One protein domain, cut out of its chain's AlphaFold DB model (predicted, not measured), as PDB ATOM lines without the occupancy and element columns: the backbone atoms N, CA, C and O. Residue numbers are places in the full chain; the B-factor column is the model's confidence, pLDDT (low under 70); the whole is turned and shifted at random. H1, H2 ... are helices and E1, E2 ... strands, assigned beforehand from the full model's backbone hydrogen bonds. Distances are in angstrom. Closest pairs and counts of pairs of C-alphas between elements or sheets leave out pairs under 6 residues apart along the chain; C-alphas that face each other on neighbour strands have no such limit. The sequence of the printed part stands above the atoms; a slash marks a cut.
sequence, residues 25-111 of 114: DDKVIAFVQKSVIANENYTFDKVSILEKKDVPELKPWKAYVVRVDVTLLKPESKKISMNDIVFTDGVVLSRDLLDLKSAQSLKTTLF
ATOM      1  N   ASP A  25     -39.650 -19.238 -28.856       95.94
ATOM      2  CA  ASP A  25     -40.331 -18.109 -28.230       95.94
ATOM      3  C   ASP A  25     -40.602 -18.382 -26.738       95.94
ATOM      4  O   ASP A  25     -40.301 -17.527 -25.901       95.94
ATOM      5  N   ASP A  26     -41.070 -19.586 -26.394       95.38
ATOM      6  CA  ASP A  26     -41.304 -20.002 -25.003       95.38
ATOM      7  C   ASP A  26     -40.001 -19.996 -24.195       95.38
ATOM      8  O   ASP A  26     -39.948 -19.443 -23.093       95.38
ATOM      9  N   LYS A  27     -38.907 -20.502 -24.782       95.44
ATOM     10  CA  LYS A  27     -37.575 -20.488 -24.153       95.44
ATOM     11  C   LYS A  27     -37.081 -19.073 -23.878       95.44
ATOM     12  O   LYS A  27     -36.531 -18.813 -22.807       95.44
ATOM     13  N   VAL A  28     -37.276 -18.152 -24.824       96.25
ATOM     14  CA  VAL A  28     -36.905 -16.738 -24.655       96.25
ATOM     15  C   VAL A  28     -37.718 -16.107 -23.524       96.25
ATOM     16  O   VAL A  28     -37.136 -15.482 -22.637       96.25
ATOM     17  N   ILE A  29     -39.039 -16.307 -23.509       95.62
ATOM     18  CA  ILE A  29     -39.925 -15.799 -22.450       95.62
ATOM     19  C   ILE A  29     -39.488 -16.338 -21.085       95.62
ATOM     20  O   ILE A  29     -39.272 -15.556 -20.157       95.62
ATOM     21  N   ALA A  30     -39.292 -17.654 -20.973       94.12
ATOM     22  CA  ALA A  30     -38.894 -18.309 -19.734       94.12
ATOM     23  C   ALA A  30     -37.519 -17.834 -19.241       94.12
ATOM     24  O   ALA A  30     -37.330 -17.622 -18.039       94.12
ATOM     25  N   PHE A  31     -36.557 -17.635 -20.148       94.62
ATOM     26  CA  PHE A  31     -35.239 -17.115 -19.795       94.62
ATOM     27  C   PHE A  31     -35.322 -15.679 -19.271       94.62
ATOM     28  O   PHE A  31     -34.787 -15.381 -18.201       94.62
ATOM     29  N   VAL A  32     -36.019 -14.790 -19.988       93.50
ATOM     30  CA  VAL A  32     -36.156 -13.386 -19.576       93.50
ATOM     31  C   VAL A  32     -36.902 -13.297 -18.246       93.50
ATOM     32  O   VAL A  32     -36.440 -12.599 -17.348       93.50
ATOM     33  N   GLN A  33     -37.976 -14.066 -18.055       92.31
ATOM     34  CA  GLN A  33     -38.684 -14.130 -16.777       92.31
ATOM     35  C   GLN A  33     -37.758 -14.551 -15.627       92.31
ATOM     36  O   GLN A  33     -37.749 -13.900 -14.587       92.31
ATOM     37  N   LYS A  34     -36.934 -15.591 -15.815       90.81
ATOM     38  CA  LYS A  34     -35.949 -16.026 -14.805       90.81
ATOM     39  C   LYS A  34     -34.885 -14.967 -14.511       90.81
ATOM     40  O   LYS A  34     -34.366 -14.928 -13.400       90.81
ATOM     41  N   SER A  35     -34.549 -14.123 -15.489       86.94
ATOM     42  CA  SER A  35     -33.577 -13.035 -15.314       86.94
ATOM     43  C   SER A  35     -34.129 -11.840 -14.521       86.94
ATOM     44  O   SER A  35     -33.355 -11.066 -13.958       86.94
ATOM     45  N   VAL A  36     -35.457 -11.704 -14.435       85.25
ATOM     46  CA  VAL A  36     -36.139 -10.644 -13.684       85.25
ATOM     47  C   VAL A  36     -36.414 -11.150 -12.265       85.25
ATOM     48  O   VAL A  36     -37.463 -11.715 -11.964       85.25
ATOM     49  N   ILE A  37     -35.431 -10.979 -11.381       77.38
ATOM     50  CA  ILE A  37     -35.524 -11.403  -9.977       77.38
ATOM     51  C   ILE A  37     -36.417 -10.420  -9.210       77.38
ATOM     52  O   ILE A  37     -35.977  -9.319  -8.868       77.38
ATOM     53  N   ALA A  38     -37.653 -10.829  -8.913       79.25
ATOM     54  CA  ALA A  38     -38.558 -10.067  -8.054       79.25
ATOM     55  C   ALA A  38     -37.902  -9.755  -6.697       79.25
ATOM     56  O   ALA A  38     -37.186 -10.585  -6.129       79.25
ATOM     57  N   ASN A  39     -38.143  -8.554  -6.174       84.00
ATOM     58  CA  ASN A  39     -37.576  -8.103  -4.905       84.00
ATOM     59  C   ASN A  39     -38.561  -7.199  -4.144       84.00
ATOM     60  O   ASN A  39     -39.693  -6.993  -4.570       84.00
ATOM     61  N   GLU A  40     -38.144  -6.649  -3.004       85.38
ATOM     62  CA  GLU A  40     -39.009  -5.816  -2.151       85.38
ATOM     63  C   GLU A  40     -39.515  -4.520  -2.811       85.38
ATOM     64  O   GLU A  40     -40.431  -3.882  -2.290       85.38
ATOM     65  N   ASN A  41     -38.948  -4.133  -3.957       88.12
ATOM     66  CA  ASN A  41     -39.329  -2.928  -4.684       88.12
ATOM     67  C   ASN A  41     -40.336  -3.206  -5.806       88.12
ATOM     68  O   ASN A  41     -41.050  -2.281  -6.199       88.12
ATOM     69  N   TYR A  42     -40.413  -4.438  -6.327       89.56
ATOM     70  CA  TYR A  42     -41.318  -4.775  -7.426       89.56
ATOM     71  C   TYR A  42     -41.679  -6.266  -7.509       89.56
ATOM     72  O   TYR A  42     -40.865  -7.147  -7.221       89.56
ATOM     73  N   THR A  43     -42.886  -6.547  -8.004       92.31
ATOM     74  CA  THR A  43     -43.317  -7.886  -8.428       92.31
ATOM     75  C   THR A  43     -43.260  -8.015  -9.942       92.31
ATOM     76  O   THR A  43     -43.586  -7.085 -10.679       92.31
ATOM     77  N   PHE A  44     -42.843  -9.188 -10.405       92.19
ATOM     78  CA  PHE A  44     -42.910  -9.560 -11.810       92.19
ATOM     79  C   PHE A  44     -44.356  -9.887 -12.205       92.19
ATOM     80  O   PHE A  44     -44.998 -10.679 -11.513       92.19
ATOM     81  N   ASP A  45     -44.838  -9.328 -13.320       93.25
ATOM     82  CA  ASP A  45     -46.179  -9.619 -13.838       93.25
ATOM     83  C   ASP A  45     -46.115 -10.581 -15.034       93.25
ATOM     84  O   ASP A  45     -46.687 -11.670 -14.985       93.25
ATOM     85  N   LYS A  46     -45.434 -10.190 -16.122       94.69
ATOM     86  CA  LYS A  46     -45.272 -11.031 -17.323       94.69
ATOM     87  C   LYS A  46     -44.136 -10.570 -18.238       94.69
ATOM     88  O   LYS A  46     -43.729  -9.410 -18.212       94.69
ATOM     89  N   VAL A  47     -43.698 -11.473 -19.118       96.31
ATOM     90  CA  VAL A  47     -42.911 -11.151 -20.319       96.31
ATOM     91  C   VAL A  47     -43.762 -11.425 -21.555       96.31
ATOM     92  O   VAL A  47     -44.477 -12.423 -21.610       96.31
ATOM     93  N   SER A  48     -43.675 -10.561 -22.563       96.56
ATOM     94  CA  SER A  48     -44.282 -10.783 -23.880       96.56
ATOM     95  C   SER A  48     -43.319 -10.421 -25.003       96.56
ATOM     96  O   SER A  48     -42.589  -9.439 -24.890       96.56
ATOM     97  N   ILE A  49     -43.349 -11.173 -26.099       97.31
ATOM     98  CA  ILE A  49     -42.627 -10.832 -27.329       97.31
ATOM     99  C   ILE A  49     -43.497  -9.861 -28.133       97.31
ATOM    100  O   ILE A  49     -44.637 -10.179 -28.461       97.31
ATOM    101  N   LEU A  50     -42.968  -8.675 -28.425       96.62
ATOM    102  CA  LEU A  50     -43.635  -7.663 -29.248       96.62
ATOM    103  C   LEU A  50     -43.324  -7.850 -30.734       96.62
ATOM    104  O   LEU A  50     -44.194  -7.677 -31.580       96.62
ATOM    105  N   GLU A  51     -42.076  -8.192 -31.042       95.56
ATOM    106  CA  GLU A  51     -41.580  -8.350 -32.405       95.56
ATOM    107  C   GLU A  51     -40.389  -9.313 -32.402       95.56
ATOM    108  O   GLU A  51     -39.662  -9.410 -31.411       95.56
ATOM    109  N   LYS A  52     -40.166 -10.019 -33.512       94.94
ATOM    110  CA  LYS A  52     -38.953 -10.813 -33.725       94.94
ATOM    111  C   LYS A  52     -38.473 -10.714 -35.167       94.94
ATOM    112  O   LYS A  52     -39.288 -10.672 -36.086       94.94
ATOM    113  N   LYS A  53     -37.155 -10.702 -35.362       93.69
ATOM    114  CA  LYS A  53     -36.494 -10.639 -36.675       93.69
ATOM    115  C   LYS A  53     -35.336 -11.623 -36.735       93.69
ATOM    116  O   LYS A  53     -34.640 -11.823 -35.744       93.69
ATOM    117  N   ASP A  54     -35.098 -12.203 -37.904       93.19
ATOM    118  CA  ASP A  54     -33.824 -12.873 -38.168       93.19
ATOM    119  C   ASP A  54     -32.707 -11.828 -38.263       93.19
ATOM    120  O   ASP A  54     -32.942 -10.721 -38.753       93.19
ATOM    121  N   VAL A  55     -31.498 -12.174 -37.818       91.44
ATOM    122  CA  VAL A  55     -30.296 -11.354 -38.030       91.44
ATOM    123  C   VAL A  55     -29.601 -11.878 -39.292       91.44
ATOM    124  O   VAL A  55     -28.926 -12.908 -39.220       91.44
ATOM    125  N   PRO A  56     -29.776 -11.245 -40.471       81.12
ATOM    126  CA  PRO A  56     -29.470 -11.888 -41.753       81.12
ATOM    127  C   PRO A  56     -28.008 -12.320 -41.903       81.12
ATOM    128  O   PRO A  56     -27.735 -13.382 -42.462       81.12
ATOM    129  N   GLU A  57     -27.085 -11.516 -41.373       84.06
ATOM    130  CA  GLU A  57     -25.637 -11.729 -41.468       84.06
ATOM    131  C   GLU A  57     -25.080 -12.663 -40.382       84.06
ATOM    132  O   GLU A  57     -23.930 -13.087 -40.469       84.06
ATOM    133  N   LEU A  58     -25.888 -13.027 -39.378       88.56
ATOM    134  CA  LEU A  58     -25.473 -13.838 -38.230       88.56
ATOM    135  C   LEU A  58     -26.407 -15.029 -38.019       88.56
ATOM    136  O   LEU A  58     -26.874 -15.264 -36.917       88.56
ATOM    137  N   LYS A  59     -26.706 -15.825 -39.044       89.69
ATOM    138  CA  LYS A  59     -27.496 -17.051 -38.823       89.69
ATOM    139  C   LYS A  59     -26.767 -18.005 -37.849       89.69
ATOM    140  O   LYS A  59     -25.552 -18.149 -37.971       89.69
ATOM    141  N   PRO A  60     -27.474 -18.677 -36.917       92.94
ATOM    142  CA  PRO A  60     -28.933 -18.764 -36.784       92.94
ATOM    143  C   PRO A  60     -29.555 -17.723 -35.825       92.94
ATOM    144  O   PRO A  60     -30.656 -17.943 -35.322       92.94
ATOM    145  N   TRP A  61     -28.884 -16.601 -35.562       96.06
ATOM    146  CA  TRP A  61     -29.342 -15.608 -34.596       96.06
ATOM    147  C   TRP A  61     -30.646 -14.917 -35.002       96.06
ATOM    148  O   TRP A  61     -30.867 -14.526 -36.152       96.06
ATOM    149  N   LYS A  62     -31.480 -14.703 -33.990       96.06
ATOM    150  CA  LYS A  62     -32.723 -13.941 -34.030       96.06
ATOM    151  C   LYS A  62     -32.672 -12.831 -32.995       96.06
ATOM    152  O   LYS A  62     -32.102 -13.006 -31.919       96.06
ATOM    153  N   ALA A  63     -33.303 -11.713 -33.308       96.38
ATOM    154  CA  ALA A  63     -33.538 -10.614 -32.391       96.38
ATOM    155  C   ALA A  63     -35.007 -10.613 -31.958       96.38
ATOM    156  O   ALA A  63     -35.898 -10.714 -32.800       96.38
ATOM    157  N   TYR A  64     -35.252 -10.474 -30.661       97.06
ATOM    158  CA  TYR A  64     -36.572 -10.413 -30.047       97.06
ATOM    159  C   TYR A  64     -36.727  -9.074 -29.330       97.06
ATOM    160  O   TYR A  64     -35.944  -8.761 -28.433       97.06
ATOM    161  N   VAL A  65     -37.754  -8.308 -29.691       96.50
ATOM    162  CA  VAL A  65     -38.230  -7.178 -28.890       96.50
ATOM    163  C   VAL A  65     -39.137  -7.755 -27.816       96.50
ATOM    164  O   VAL A  65     -40.231  -8.241 -28.110       96.50
ATOM    165  N   VAL A  66     -38.684  -7.724 -26.571       96.69
ATOM    166  CA  VAL A  66     -39.427  -8.227 -25.416       96.69
ATOM    167  C   VAL A  66     -39.939  -7.066 -24.582       96.69
ATOM    168  O   VAL A  66     -39.261  -6.055 -24.420       96.69
ATOM    169  N   ARG A  67     -41.140  -7.217 -24.033       96.75
ATOM    170  CA  ARG A  67     -41.695  -6.345 -23.001       96.75
ATOM    171  C   ARG A  67     -41.748  -7.102 -21.691       96.75
ATOM    172  O   ARG A  67     -42.305  -8.196 -21.646       96.75
ATOM    173  N   VAL A  68     -41.211  -6.489 -20.648       96.00
ATOM    174  CA  VAL A  68     -41.310  -6.944 -19.264       96.00
ATOM    175  C   VAL A  68     -42.250  -5.999 -18.534       96.00
ATOM    176  O   VAL A  68     -42.001  -4.794 -18.477       96.00
ATOM    177  N   ASP A  69     -43.320  -6.555 -17.980       95.50
ATOM    178  CA  ASP A  69     -44.261  -5.835 -17.136       95.50
ATOM    179  C   ASP A  69     -43.971  -6.167 -15.668       95.50
ATOM    180  O   ASP A  69     -43.868  -7.340 -15.285       95.50
ATOM    181  N   VAL A  70     -43.824  -5.126 -14.850       94.50
ATOM    182  CA  VAL A  70     -43.634  -5.225 -13.401       94.50
ATOM    183  C   VAL A  70     -44.565  -4.258 -12.680       94.50
ATOM    184  O   VAL A  70     -44.897  -3.184 -13.189       94.50
ATOM    185  N   THR A  71     -44.927  -4.600 -11.451       94.19
ATOM    186  CA  THR A  71     -45.644  -3.703 -10.544       94.19
ATOM    187  C   THR A  71     -44.694  -3.252  -9.441       94.19
ATOM    188  O   THR A  71     -44.171  -4.075  -8.692       94.19
ATOM    189  N   LEU A  72     -44.454  -1.943  -9.330       92.69
ATOM    190  CA  LEU A  72     -43.712  -1.376  -8.203       92.69
ATOM    191  C   LEU A  72     -44.533  -1.507  -6.923       92.69
ATOM    192  O   LEU A  72     -45.740  -1.303  -6.948       92.69
ATOM    193  N   LEU A  73     -43.883  -1.809  -5.803       90.50
ATOM    194  CA  LEU A  73     -44.557  -1.982  -4.511       90.50
ATOM    195  C   LEU A  73     -44.570  -0.701  -3.665       90.50
ATOM    196  O   LEU A  73     -45.389  -0.570  -2.758       90.50
ATOM    197  N   LYS A  74     -43.663   0.243  -3.942       86.94
ATOM    198  CA  LYS A  74     -43.539   1.535  -3.251       86.94
ATOM    199  C   LYS A  74     -43.065   2.610  -4.236       86.94
ATOM    200  O   LYS A  74     -42.294   2.287  -5.139       86.94
ATOM    201  N   PRO A  75     -43.439   3.889  -4.056       80.62
ATOM    202  CA  PRO A  75     -44.394   4.424  -3.075       80.62
ATOM    203  C   PRO A  75     -45.869   4.205  -3.456       80.62
ATOM    204  O   PRO A  75     -46.738   4.276  -2.597       80.62
ATOM    205  N   GLU A  76     -46.148   3.898  -4.719       81.94
ATOM    206  CA  GLU A  76     -47.484   3.622  -5.246       81.94
ATOM    207  C   GLU A  76     -47.415   2.341  -6.076       81.94
ATOM    208  O   GLU A  76     -46.399   2.114  -6.738       81.94
ATOM    209  N   SER A  77     -48.479   1.528  -6.053       86.00
ATOM    210  CA  SER A  77     -48.606   0.260  -6.796       86.00
ATOM    211  C   SER A  77     -48.685   0.472  -8.313       86.00
ATOM    212  O   SER A  77     -49.685   0.163  -8.966       86.00
ATOM    213  N   LYS A  78     -47.646   1.081  -8.875       92.81
ATOM    214  CA  LYS A  78     -47.570   1.549 -10.250       92.81
ATOM    215  C   LYS A  78     -47.075   0.428 -11.149       92.81
ATOM    216  O   LYS A  78     -46.003  -0.131 -10.926       92.81
ATOM    217  N   LYS A  79     -47.823   0.167 -12.219       93.69
ATOM    218  CA  LYS A  79     -47.400  -0.737 -13.292       93.69
ATOM    219  C   LYS A  79     -46.415  -0.039 -14.217       93.69
ATOM    220  O   LYS A  79     -46.659   1.090 -14.652       93.69
ATOM    221  N   ILE A  80     -45.313  -0.714 -14.513       93.56
ATOM    222  CA  ILE A  80     -44.271  -0.254 -15.426       93.56
ATOM    223  C   ILE A  80     -44.031  -1.343 -16.465       93.56
ATOM    224  O   ILE A  80     -43.861  -2.511 -16.127       93.56
ATOM    225  N   SER A  81     -43.981  -0.924 -17.725       95.19
ATOM    226  CA  SER A  81     -43.612  -1.764 -18.858       95.19
ATOM    227  C   SER A  81     -42.274  -1.295 -19.409       95.19
ATOM    228  O   SER A  81     -42.106  -0.111 -19.710       95.19
ATOM    229  N   MET A  82     -41.330  -2.215 -19.562       93.81
ATOM    230  CA  MET A  82     -39.995  -1.945 -20.094       93.81
ATOM    231  C   MET A  82     -39.786  -2.799 -21.337       93.81
ATOM    232  O   MET A  82     -39.991  -4.011 -21.290       93.81
ATOM    233  N   ASN A  83     -39.375  -2.179 -22.443       94.31
ATOM    234  CA  ASN A  83     -39.001  -2.908 -23.650       94.31
ATOM    235  C   ASN A  83     -37.473  -3.090 -23.682       94.31
ATOM    236  O   ASN A  83     -36.741  -2.142 -23.400       94.31
ATOM    237  N   ASP A  84     -37.001  -4.272 -24.066       92.38
ATOM    238  CA  ASP A  84     -35.593  -4.546 -24.389       92.38
ATOM    239  C   ASP A  84     -35.526  -5.352 -25.695       92.38
ATOM    240  O   ASP A  84     -36.505  -5.966 -26.123       92.38
ATOM    241  N   ILE A  85     -34.363  -5.343 -26.334       95.31
ATOM    242  CA  ILE A  85     -34.052  -6.194 -27.479       95.31
ATOM    243  C   ILE A  85     -33.027  -7.217 -27.014       95.31
ATOM    244  O   ILE A  85     -31.958  -6.849 -26.526       95.31
ATOM    245  N   VAL A  86     -33.338  -8.494 -27.190       96.25
ATOM    246  CA  VAL A  86     -32.431  -9.604 -26.889       96.25
ATOM    247  C   VAL A  86     -32.148 -10.403 -28.149       96.25
ATOM    248  O   VAL A  86     -32.979 -10.487 -29.052       96.25
ATOM    249  N   PHE A  87     -30.966 -10.998 -28.209       97.06
ATOM    250  CA  PHE A  87     -30.515 -11.809 -29.328       97.06
ATOM    251  C   PHE A  87     -30.350 -13.252 -28.874       97.06
ATOM    252  O   PHE A  87     -29.868 -13.490 -27.769       97.06
ATOM    253  N   THR A  88     -30.708 -14.223 -29.707       97.38
ATOM    254  CA  THR A  88     -30.456 -15.638 -29.409       97.38
ATOM    255  C   THR A  88     -30.201 -16.455 -30.667       97.38
ATOM    256  O   THR A  88     -30.819 -16.206 -31.699       97.38
ATOM    257  N   ASP A  89     -29.318 -17.445 -30.568       96.25
ATOM    258  CA  ASP A  89     -29.091 -18.486 -31.580       96.25
ATOM    259  C   ASP A  89     -29.915 -19.766 -31.318       96.25
ATOM    260  O   ASP A  89     -29.794 -20.749 -32.048       96.25
ATOM    261  N   GLY A  90     -30.755 -19.760 -30.277       95.00
ATOM    262  CA  GLY A  90     -31.539 -20.905 -29.814       95.00
ATOM    263  C   GLY A  90     -30.925 -21.685 -28.653       95.00
ATOM    264  O   GLY A  90     -31.626 -22.488 -28.032       95.00
ATOM    265  N   VAL A  91     -29.656 -21.433 -28.331       95.38
ATOM    266  CA  VAL A  91     -28.926 -22.070 -27.225       95.38
ATOM    267  C   VAL A  91     -28.488 -21.028 -26.198       95.38
ATOM    268  O   VAL A  91     -28.630 -21.240 -24.995       95.38
ATOM    269  N   VAL A  92     -27.988 -19.888 -26.668       95.38
ATOM    270  CA  VAL A  92     -27.500 -18.773 -25.858       95.38
ATOM    271  C   VAL A  92     -28.369 -17.549 -26.113       95.38
ATOM    272  O   VAL A  92     -28.826 -17.309 -27.231       95.38
ATOM    273  N   LEU A  93     -28.591 -16.752 -25.069       96.06
ATOM    274  CA  LEU A  93     -29.206 -15.434 -25.172       96.06
ATOM    275  C   LEU A  93     -28.174 -14.366 -24.810       96.06
ATOM    276  O   LEU A  93     -27.524 -14.445 -23.769       96.06
ATOM    277  N   SER A  94     -28.047 -13.358 -25.667       95.62
ATOM    278  CA  SER A  94     -27.242 -12.167 -25.427       95.62
ATOM    279  C   SER A  94     -28.123 -10.926 -25.350       95.62
ATOM    280  O   SER A  94     -29.088 -10.773 -26.101       95.62
ATOM    281  N   ARG A  95     -27.768 -10.000 -24.457       93.25
ATOM    282  CA  ARG A  95     -28.429  -8.688 -24.364       93.25
ATOM    283  C   ARG A  95     -27.999  -7.746 -25.474       93.25
ATOM    284  O   ARG A  95     -28.701  -6.775 -25.733       93.25
ATOM    285  N   ASP A  96     -26.849  -8.003 -26.086       93.19
ATOM    286  CA  ASP A  96     -26.346  -7.184 -27.174       93.19
ATOM    287  C   ASP A  96     -25.434  -7.973 -28.115       93.19
ATOM    288  O   ASP A  96     -24.807  -8.961 -27.726       93.19
ATOM    289  N   LEU A  97     -25.361  -7.511 -29.354       93.88
ATOM    290  CA  LEU A  97     -24.389  -7.933 -30.349       93.88
ATOM    291  C   LEU A  97     -23.788  -6.658 -30.931       93.88
ATOM    292  O   LEU A  97     -24.511  -5.829 -31.485       93.88
ATOM    293  N   LEU A  98     -22.477  -6.492 -30.775       93.12
ATOM    294  CA  LEU A  98     -21.751  -5.325 -31.262       93.12
ATOM    295  C   LEU A  98     -21.048  -5.677 -32.570       93.12
ATOM    296  O   LEU A  98     -20.327  -6.676 -32.642       93.12
ATOM    297  N   ASP A  99     -21.230  -4.850 -33.593       90.06
ATOM    298  CA  ASP A  99     -20.461  -4.963 -34.824       90.06
ATOM    299  C   ASP A  99     -19.024  -4.480 -34.588       90.06
ATOM    300  O   ASP A  99     -18.787  -3.346 -34.176       90.06
ATOM    301  N   LEU A 100     -18.045  -5.340 -34.869       91.81
ATOM    302  CA  LEU A 100     -16.634  -5.036 -34.615       91.81
ATOM    303  C   LEU A 100     -16.073  -3.940 -35.529       91.81
ATOM    304  O   LEU A 100     -15.054  -3.341 -35.194       91.81
ATOM    305  N   LYS A 101     -16.698  -3.683 -36.685       91.62
ATOM    306  CA  LYS A 101     -16.220  -2.670 -37.636       91.62
ATOM    307  C   LYS A 101     -16.656  -1.266 -37.227       91.62
ATOM    308  O   LYS A 101     -15.864  -0.334 -37.297       91.62
ATOM    309  N   SER A 102     -17.912  -1.121 -36.823       90.62
ATOM    310  CA  SER A 102     -18.531   0.159 -36.470       90.62
ATOM    311  C   SER A 102     -18.542   0.441 -34.967       90.62
ATOM    312  O   SER A 102     -18.807   1.576 -34.576       90.62
ATOM    313  N   ALA A 103     -18.278  -0.572 -34.133       91.06
ATOM    314  CA  ALA A 103     -18.480  -0.555 -32.682       91.06
ATOM    315  C   ALA A 103     -19.928  -0.228 -32.257       91.06
ATOM    316  O   ALA A 103     -20.171   0.137 -31.106       91.06
ATOM    317  N   GLN A 104     -20.894  -0.354 -33.173       91.56
ATOM    318  CA  GLN A 104     -22.305  -0.093 -32.903       91.56
ATOM    319  C   GLN A 104     -23.046  -1.378 -32.543       91.56
ATOM    320  O   GLN A 104     -22.739  -2.464 -33.037       91.56
ATOM    321  N   SER A 105     -24.063  -1.237 -31.697       92.56
ATOM    322  CA  SER A 105     -25.014  -2.311 -31.433       92.56
ATOM    323  C   SER A 105     -25.855  -2.604 -32.670       92.56
ATOM    324  O   SER A 105     -26.409  -1.694 -33.293       92.56
ATOM    325  N   LEU A 106     -26.042  -3.891 -32.964       91.81
ATOM    326  CA  LEU A 106     -26.953  -4.342 -34.014       91.81
ATOM    327  C   LEU A 106     -28.416  -3.972 -33.730       91.81
ATOM    328  O   LEU A 106     -29.231  -3.979 -34.653       91.81
ATOM    329  N   LYS A 107     -28.767  -3.596 -32.488       91.62
ATOM    330  CA  LYS A 107     -30.098  -3.059 -32.159       91.62
ATOM    331  C   LYS A 107     -30.424  -1.838 -33.017       91.62
ATOM    332  O   LYS A 107     -31.512  -1.780 -33.583       91.62
ATOM    333  N   THR A 108     -29.469  -0.917 -33.164       85.12
ATOM    334  CA  THR A 108     -29.634   0.339 -33.914       85.12
ATOM    335  C   THR A 108     -29.885   0.090 -35.399       85.12
ATOM    336  O   THR A 108     -30.647   0.813 -36.033       85.12
ATOM    337  N   THR A 109     -29.269  -0.951 -35.960       83.38
ATOM    338  CA  THR A 109     -29.424  -1.305 -37.376       83.38
ATOM    339  C   THR A 109     -30.720  -2.073 -37.639       83.38
ATOM    340  O   THR A 109     -31.359  -1.870 -38.669       83.38
ATOM    341  N   LEU A 110     -31.126  -2.960 -36.725       84.38
ATOM    342  CA  LEU A 110     -32.282  -3.848 -36.913       84.38
ATOM    343  C   LEU A 110     -33.620  -3.209 -36.519       84.38
ATOM    344  O   LEU A 110     -34.670  -3.558 -37.074       84.38
ATOM    345  N   PHE A 111     -33.593  -2.288 -35.559       80.75
ATOM    346  CA  PHE A 111     -34.761  -1.599 -35.020       80.75
ATOM    347  C   PHE A 111     -34.479  -0.099 -34.998       80.75
ATOM    348  O   PHE A 111     -34.238   0.502 -33.955       80.75
TER     349      PHE A 111
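What this domain is: This is residues 25 to 111 of the 114 residues of an uncharacterized protein of Sulfurospirillum barnesii (strain ATCC 700032 / DSM 10660 / SES-3) (UniProt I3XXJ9). Picture one long, strongly twisted sheet of three strands, E1, E2 and E3, running side by side, with helix H1 packed slantwise over one of its faces. After E3 the backbone folds back in a small loop, with residues 93 to 94 paired beside the end of that strand, then swings out in a wide loop and returns to the short helix H2, which only grazes the sheet. The printed part has 87 residues, with two named helices and three named strands in the order H1, E1, E2, E3, H2; the sheet runs E1, E2, E3, antiparallel throughout, and the class is mixed, helices and strands. The whole is only just loose, close to compact, with a radius of gyration of the C-alphas of 14.7 A, and its outline is elongated, spanning 45 by 26 by 18 A.

How they stand to each other: Start at the first printed residues, where H1, residues 25 to 35, is on the sheet formed by E1, residues 42 to 54, E2, residues 62 to 72, and E3, residues 79 to 88. H1 on one face of this sheet gives two layers, a helix layer and a strand layer, and its height over the sheet is 5.9 A. It lies only just over E2, with 3 of its C-alphas falling on that strand, and on the local plane it runs slantwise to the strands, at 46 degrees to E2. Look at Ile 29 and Val 47 for the closest C-alphas of H1 and E1, 5.9 A apart. The three strands make a meander, each strand the antiparallel neighbour of the one before. E1 and E2 form a hairpin, with 163 degrees between their directions; check N 48 and O 67, 2.9 A apart, and N 65 and O 51, 2.8 A apart, both within hydrogen-bond range. E2 and E3 form the next hairpin, at 157 degrees, where N 66 and O 84 are 2.8 A apart and N 82 and O 68 are 2.9 A apart, also within hydrogen-bond range. E1 and E3 are the edge strands and E2 is the inner one. Beyond E3, residues 93 to 94 pair antiparallel with residues 87 to 88 of E3. H2, residues 106 to 110, only grazes the sheet; the closest C-alphas of H2 and E3 are those of Lys 107 and Ile 85, 6.9 A apart. H1 and H2 are apart. In H1 and H2 every O i to N i+4 pair is within hydrogen-bond range.

Where its parts are: Find C-alpha 25 at (-40.331, -18.109, -28.230); from there H1 runs 15.4 A to C-alpha 35. E1 begins at C-alpha 42, at (-41.318, -4.775, -7.426), bends by 60 degrees at residue 45 and ends at C-alpha 54, 32.7 A from its first. E2 takes you from C-alpha 62 to C-alpha 72, 30.8 A, and E3 from C-alpha 79 to C-alpha 88, 27.7 A. H2 is short, 6.1 A, and ends at C-alpha 110, at (-32.282, -3.848, -36.913).

The domain as a whole: The two C-alphas farthest apart are those of Glu 57 and Pro 75, at 45.7 A. The printed part, residues 25 to 111, has no cut. The links from H1 to E1, E1 to E2 and E2 to E3 are short, while the link from E3 to H2 is long: follow residues 89 to 105, whose C-alphas lie 7 to 24 A from the mean of the C-alphas. The mean pLDDT of the printed part is 92.0, and no printed residue is under 70; H2 has a mean of 87.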